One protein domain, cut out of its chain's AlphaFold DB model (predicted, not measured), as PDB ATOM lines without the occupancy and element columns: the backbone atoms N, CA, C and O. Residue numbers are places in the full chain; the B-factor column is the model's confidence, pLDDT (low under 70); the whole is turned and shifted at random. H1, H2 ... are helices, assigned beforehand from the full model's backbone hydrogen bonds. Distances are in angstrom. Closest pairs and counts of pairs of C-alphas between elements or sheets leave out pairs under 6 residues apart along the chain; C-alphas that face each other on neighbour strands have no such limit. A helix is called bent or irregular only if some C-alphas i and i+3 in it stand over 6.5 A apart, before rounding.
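AT A GLANCE: This is residues 225 to 269 of the 412 residues of the protein "AT hook motif domain protein" of Myxococcales bacterium (UniProt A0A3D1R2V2). Picture an open, lopsided U: the long helix H1 makes one arm, the shorter H2 makes the other and folds back over a wide empty space, and the stretch of residues 246 to 253 joins them at the closed end. The two arms are not packed on each other, and there is no core between them. The printed part has 45 residues with two named helices, H1 then H2, and no named strand; its class is all helix. It is loose, with a radius of gyration of the C-alphas of 12.4 A, and flat, spanning 35 by 27 by 14 A.

HOW THE PARTS SIT: Begin with H1, residues 226 to 245, the longest helix. From its end, go through the short link of 8 residues to H2, residues 254 to 267. Compare the two helices' C-alphas and you will find them apart, with no C-alpha of the one within 8 A of the other. Residues 225 to 239, 242 to 247 and 250 to 269 stand free. Look at the backbone O and N atoms inside H1 and H2: every O i to N i+4 pair is within hydrogen-bond range.

IN THESE COORDINATES: Find C-alpha 226 at (23.247, -31.163, -32.044); from there H1 runs 29.0 A to C-alpha 245 at (19.897, -52.010, -51.892). H2 runs 19.9 A from its first C-alpha, that of Pro 254, to C-alpha 267 at (25.787, -30.515, -49.226). Neither helix is bent.

THE WHOLE: The two C-alphas farthest apart are those of Thr 225 and Asp 252, at 34.8 A. The first and last printed C-alphas, those of Thr 225 and Gly 269, are 23.6 A apart. The printed part has no cut and no long link. Check the B-factor column: the mean pLDDT of the printed part is 73.5, and residues 226, 229, 250 to 258, 265 to 267 and 269 are under 70.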
ATOM      1  N   THR A 225      20.929 -32.892 -28.134       71.56
ATOM      2  CA  THR A 225      22.166 -32.224 -28.508       71.56
ATOM      3  C   THR A 225      22.290 -32.217 -30.034       71.56
ATOM      4  O   THR A 225      21.833 -33.127 -30.727       71.56
ATOM      5  N   VAL A 226      22.951 -31.199 -30.596       67.25
ATOM      6  CA  VAL A 226      23.247 -31.163 -32.044       67.25
ATOM      7  C   VAL A 226      23.975 -32.440 -32.492       67.25
ATOM      8  O   VAL A 226      23.761 -32.919 -33.602       67.25
ATOM      9  N   ALA A 227      24.781 -33.034 -31.608       70.88
ATOM     10  CA  ALA A 227      25.454 -34.306 -31.843       70.88
ATOM     11  C   ALA A 227      24.481 -35.497 -31.949       70.88
ATOM     12  O   ALA A 227      24.635 -36.315 -32.852       70.88
ATOM     13  N   GLU A 228      23.470 -35.585 -31.081       78.00
ATOM     14  CA  GLU A 228      22.440 -36.635 -31.145       78.00
ATOM     15  C   GLU A 228      21.562 -36.503 -32.393       78.00
ATOM     16  O   GLU A 228      21.243 -37.512 -33.021       78.00
ATOM     17  N   MET A 229      21.235 -35.276 -32.816       68.75
ATOM     18  CA  MET A 229      20.536 -35.051 -34.087       68.75
ATOM     19  C   MET A 229      21.355 -35.540 -35.285       68.75
ATOM     20  O   MET A 229      20.816 -36.216 -36.159       68.75
ATOM     21  N   LEU A 230      22.658 -35.243 -35.326       76.19
ATOM     22  CA  LEU A 230      23.531 -35.721 -36.402       76.19
ATOM     23  C   LEU A 230      23.665 -37.249 -36.387       76.19
ATOM     24  O   LEU A 230      23.587 -37.868 -37.443       76.19
ATOM     25  N   ALA A 231      23.770 -37.866 -35.207       79.69
ATOM     26  CA  ALA A 231      23.812 -39.321 -35.081       79.69
ATOM     27  C   ALA A 231      22.513 -39.993 -35.571       79.69
ATOM     28  O   ALA A 231      22.576 -41.004 -36.270       79.69
ATOM     29  N   LEU A 232      21.345 -39.411 -35.267       76.50
ATOM     30  CA  LEU A 232      20.052 -39.879 -35.784       76.50
ATOM     31  C   LEU A 232      19.972 -39.771 -37.312       76.50
ATOM     32  O   LEU A 232      19.472 -40.686 -37.970       76.50
ATOM     33  N   ILE A 233      20.482 -38.674 -37.880       78.00
ATOM     34  CA  ILE A 233      20.556 -38.485 -39.334       78.00
ATOM     35  C   ILE A 233      21.469 -39.544 -39.961       78.00
ATOM     36  O   ILE A 233      21.076 -40.183 -40.936       78.00
ATOM     37  N   ASP A 234      22.651 -39.782 -39.397       82.62
ATOM     38  CA  ASP A 234      23.581 -40.792 -39.904       82.62
ATOM     39  C   ASP A 234      22.978 -42.205 -39.844       82.62
ATOM     40  O   ASP A 234      23.054 -42.954 -40.824       82.62
ATOM     41  N   GLU A 235      22.311 -42.568 -38.743       83.56
ATOM     42  CA  GLU A 235      21.619 -43.857 -38.612       83.56
ATOM     43  C   GLU A 235      20.489 -44.001 -39.643       83.56
ATOM     44  O   GLU A 235      20.348 -45.051 -40.284       83.56
ATOM     45  N   PHE A 236      19.712 -42.936 -39.856       80.44
ATOM     46  CA  PHE A 236      18.679 -42.898 -40.886       80.44
ATOM     47  C   PHE A 236      19.273 -43.096 -42.286       80.44
ATOM     48  O   PHE A 236      18.774 -43.920 -43.053       80.44
ATOM     49  N   LEU A 237      20.369 -42.406 -42.617       81.69
ATOM     50  CA  LEU A 237      21.035 -42.522 -43.916       81.69
ATOM     51  C   LEU A 237      21.613 -43.925 -44.158       81.69
ATOM     52  O   LEU A 237      21.590 -44.415 -45.294       81.69
ATOM     53  N   ILE A 238      22.100 -44.596 -43.111       83.69
ATOM     54  CA  ILE A 238      22.565 -45.986 -43.192       83.69
ATOM     55  C   ILE A 238      21.395 -46.921 -43.520       83.69
ATOM     56  O   ILE A 238      21.468 -47.652 -44.510       83.69
ATOM     57  N   LYS A 239      20.289 -46.848 -42.767       79.06
ATOM     58  CA  LYS A 239      19.091 -47.674 -43.015       79.06
ATOM     59  C   LYS A 239      18.461 -47.382 -44.374       79.06
ATOM     60  O   LYS A 239      18.019 -48.294 -45.069       79.06
ATOM     61  N   PHE A 240      18.469 -46.120 -44.797       76.62
ATOM     62  CA  PHE A 240      17.991 -45.714 -46.114       76.62
ATOM     63  C   PHE A 240      18.824 -46.346 -47.238       76.62
ATOM     64  O   PHE A 240      18.277 -46.859 -48.214       76.62
ATOM     65  N   ARG A 241      20.155 -46.394 -47.084       77.31
ATOM     66  CA  ARG A 241      21.052 -47.084 -48.026       77.31
ATOM     67  C   ARG A 241      20.777 -48.590 -48.093       77.31
ATOM     68  O   ARG A 241      20.859 -49.165 -49.177       77.31
ATOM     69  N   GLU A 242      20.487 -49.231 -46.965       83.12
ATOM     70  CA  GLU A 242      20.120 -50.653 -46.918       83.12
ATOM     71  C   GLU A 242      18.784 -50.903 -47.624       83.12
ATOM     72  O   GLU A 242      18.715 -51.728 -48.536       83.12
ATOM     73  N   ALA A 243      17.771 -50.093 -47.322       79.44
ATOM     74  CA  ALA A 243      16.462 -50.178 -47.955       79.44
ATOM     75  C   ALA A 243      16.513 -49.926 -49.477       79.44
ATOM     76  O   ALA A 243      15.757 -50.554 -50.225       79.44
ATOM     77  N   LEU A 244      17.422 -49.059 -49.947       79.44
ATOM     78  CA  LEU A 244      17.704 -48.862 -51.374       79.44
ATOM     79  C   LEU A 244      18.319 -50.107 -52.027       79.44
ATOM     80  O   LEU A 244      17.893 -50.492 -53.113       79.44
ATOM     81  N   LYS A 245      19.296 -50.760 -51.379       80.44
ATOM     82  CA  LYS A 245      19.897 -52.010 -51.892       80.44
ATOM     83  C   LYS A 245      18.875 -53.136 -51.995       80.44
ATOM     84  O   LYS A 245      18.961 -53.965 -52.894       80.44
ATOM     85  N   GLU A 246      17.927 -53.160 -51.070       85.88
ATOM     86  CA  GLU A 246      16.876 -54.171 -50.993       85.88
ATOM     87  C   GLU A 246      15.672 -53.841 -51.891       85.88
ATOM     88  O   GLU A 246      14.701 -54.593 -51.914       85.88
ATOM     89  N   GLY A 247      15.724 -52.727 -52.636       79.06
ATOM     90  CA  GLY A 247      14.681 -52.321 -53.580       79.06
ATOM     91  C   GLY A 247      13.351 -51.949 -52.923       79.06
ATOM     92  O   GLY A 247      12.326 -51.919 -53.598       79.06
ATOM     93  N   ARG A 248      13.339 -51.684 -51.609       74.75
ATOM     94  CA  ARG A 248      12.121 -51.299 -50.872       74.75
ATOM     95  C   ARG A 248      11.810 -49.807 -50.963       74.75
ATOM     96  O   ARG A 248      10.694 -49.402 -50.659       74.75
ATOM     97  N   VAL A 249      12.790 -48.999 -51.359       72.06
ATOM     98  CA  VAL A 249      12.623 -47.556 -51.556       72.06
ATOM     99  C   VAL A 249      12.203 -47.300 -52.999       72.06
ATOM    100  O   VAL A 249      12.862 -47.755 -53.933       72.06
ATOM    101  N   ARG A 250      11.106 -46.562 -53.176       67.38
ATOM    102  CA  ARG A 250      10.647 -46.094 -54.487       67.38
ATOM    103  C   ARG A 250      11.645 -45.066 -55.024       67.38
ATOM    104  O   ARG A 250      11.941 -44.089 -54.349       67.38
ATOM    105  N   THR A 251      12.186 -45.297 -56.215       66.88
ATOM    106  CA  THR A 251      13.164 -44.398 -56.863       66.88
ATOM    107  C   THR A 251      12.574 -43.638 -58.050       66.88
ATOM    108  O   THR A 251      13.292 -42.954 -58.771       66.88
ATOM    109  N   ASP A 252      11.277 -43.800 -58.292       65.62
ATOM    110  CA  ASP A 252      10.538 -43.286 -59.442       65.62
ATOM    111  C   ASP A 252       9.707 -42.031 -59.126       65.62
ATOM    112  O   ASP A 252       9.110 -41.456 -60.033       65.62
ATOM    113  N   SER A 253       9.706 -41.560 -57.872       62.97
ATOM    114  CA  SER A 253       9.014 -40.335 -57.453       62.97
ATOM    115  C   SER A 253       9.782 -39.075 -57.895       62.97
ATOM    116  O   SER A 253      10.880 -38.808 -57.397       62.97
ATOM    117  N   PRO A 254       9.219 -38.234 -58.783       55.66
ATOM    118  CA  PRO A 254       9.859 -36.988 -59.215       55.66
ATOM    119  C   PRO A 254      10.012 -35.960 -58.080       55.66
ATOM    120  O   PRO A 254      10.891 -35.099 -58.141       55.66
ATOM    121  N   ALA A 255       9.171 -36.047 -57.043       60.25
ATOM    122  CA  ALA A 255       9.255 -35.201 -55.854       60.25
ATOM    123  C   ALA A 255      10.508 -35.530 -55.027       60.25
ATOM    124  O   ALA A 255      11.237 -34.620 -54.629       60.25
ATOM    125  N   ASP A 256      10.818 -36.819 -54.872       68.44
ATOM    126  CA  ASP A 256      11.999 -37.284 -54.139       68.44
ATOM    127  C   ASP A 256      13.282 -36.882 -54.872       68.44
ATOM    128  O   ASP A 256      14.256 -36.474 -54.246       68.44
ATOM    129  N   VAL A 257      13.265 -36.893 -56.209       61.97
ATOM    130  CA  VAL A 257      14.376 -36.397 -57.035       61.97
ATOM    131  C   VAL A 257      14.635 -34.908 -56.789       61.97
ATOM    132  O   VAL A 257      15.789 -34.509 -56.657       61.97
ATOM    133  N   ASN A 258      13.595 -34.079 -56.680       69.56
ATOM    134  CA  ASN A 258      13.755 -32.650 -56.392       69.56
ATOM    135  C   ASN A 258      14.313 -32.418 -54.974       69.56
ATOM    136  O   ASN A 258      15.236 -31.625 -54.792       69.56
ATOM    137  N   THR A 259      13.826 -33.175 -53.986       72.06
ATOM    138  CA  THR A 259      14.353 -33.163 -52.610       72.06
ATOM    139  C   THR A 259      15.821 -33.594 -52.565       72.06
ATOM    140  O   THR A 259      16.636 -32.942 -51.919       72.06
ATOM    141  N   LEU A 260      16.202 -34.634 -53.314       70.94
ATOM    142  CA  LEU A 260      17.588 -35.100 -53.418       70.94
ATOM    143  C   LEU A 260      18.494 -34.102 -54.152       70.94
ATOM    144  O   LEU A 260      19.653 -33.948 -53.776       70.94
ATOM    145  N   ILE A 261      17.985 -33.399 -55.171       72.50
ATOM    146  CA  ILE A 261      18.719 -32.325 -55.861       72.50
ATOM    147  C   ILE A 261      18.978 -31.153 -54.908       72.50
ATOM    148  O   ILE A 261      20.100 -30.648 -54.887       72.50
ATOM    149  N   ARG A 262      17.986 -30.756 -54.098       74.81
ATOM    150  CA  ARG A 262      18.151 -29.727 -53.056       74.81
ATOM    151  C   ARG A 262      19.117 -30.164 -51.961       74.81
ATOM    152  O   ARG A 262      19.993 -29.400 -51.581       74.81
ATOM    153  N   LEU A 263      19.029 -31.409 -51.501       73.12
ATOM    154  CA  LEU A 263      19.956 -31.947 -50.504       73.12
ATOM    155  C   LEU A 263      21.392 -32.009 -51.048       73.12
ATOM    156  O   LEU A 263      22.343 -31.669 -50.350       73.12
ATOM    157  N   LYS A 264      21.563 -32.402 -52.315       70.44
ATOM    158  CA  LYS A 264      22.870 -32.413 -52.978       70.44
ATOM    159  C   LYS A 264      23.425 -30.998 -53.148       70.44
ATOM    160  O   LYS A 264      24.592 -30.777 -52.841       70.44
ATOM    161  N   SER A 265      22.606 -30.045 -53.600       69.31
ATOM    162  CA  SER A 265      23.031 -28.648 -53.737       69.31
ATOM    163  C   SER A 265      23.350 -28.014 -52.382       69.31
ATOM    164  O   SER A 265      24.291 -27.230 -52.302       69.31
ATOM    165  N   PHE A 266      22.639 -28.399 -51.320       68.56
ATOM    166  CA  PHE A 266      22.924 -28.019 -49.937       68.56
ATOM    167  C   PHE A 266      24.281 -28.564 -49.458       68.56
ATOM    168  O   PHE A 266      25.128 -27.808 -48.984       68.56
ATOM    169  N   LEU A 267      24.533 -29.865 -49.637       69.44
ATOM    170  CA  LEU A 267      25.787 -30.515 -49.226       69.44
ATOM    171  C   LEU A 267      27.013 -30.027 -50.017       69.44
ATOM    172  O   LEU A 267      28.111 -29.965 -49.471       69.44
ATOM    173  N   GLU A 268      26.839 -29.650 -51.286       74.69
ATOM    174  CA  GLU A 268      27.894 -29.062 -52.127       74.69
ATOM    175  C   GLU A 268      28.114 -27.555 -51.850       74.69
ATOM    176  O   GLU A 268      28.954 -26.923 -52.492       74.69
ATOM    177  N   GLY A 269      27.399 -26.968 -50.878       65.62
ATOM    178  CA  GLY A 269      27.543 -25.561 -50.486       65.62
ATOM    179  C   GLY A 269      26.932 -24.572 -51.485       65.62
ATOM    180  O   GLY A 269      27.344 -23.411 -51.553       65.62
TER     181      GLY A 269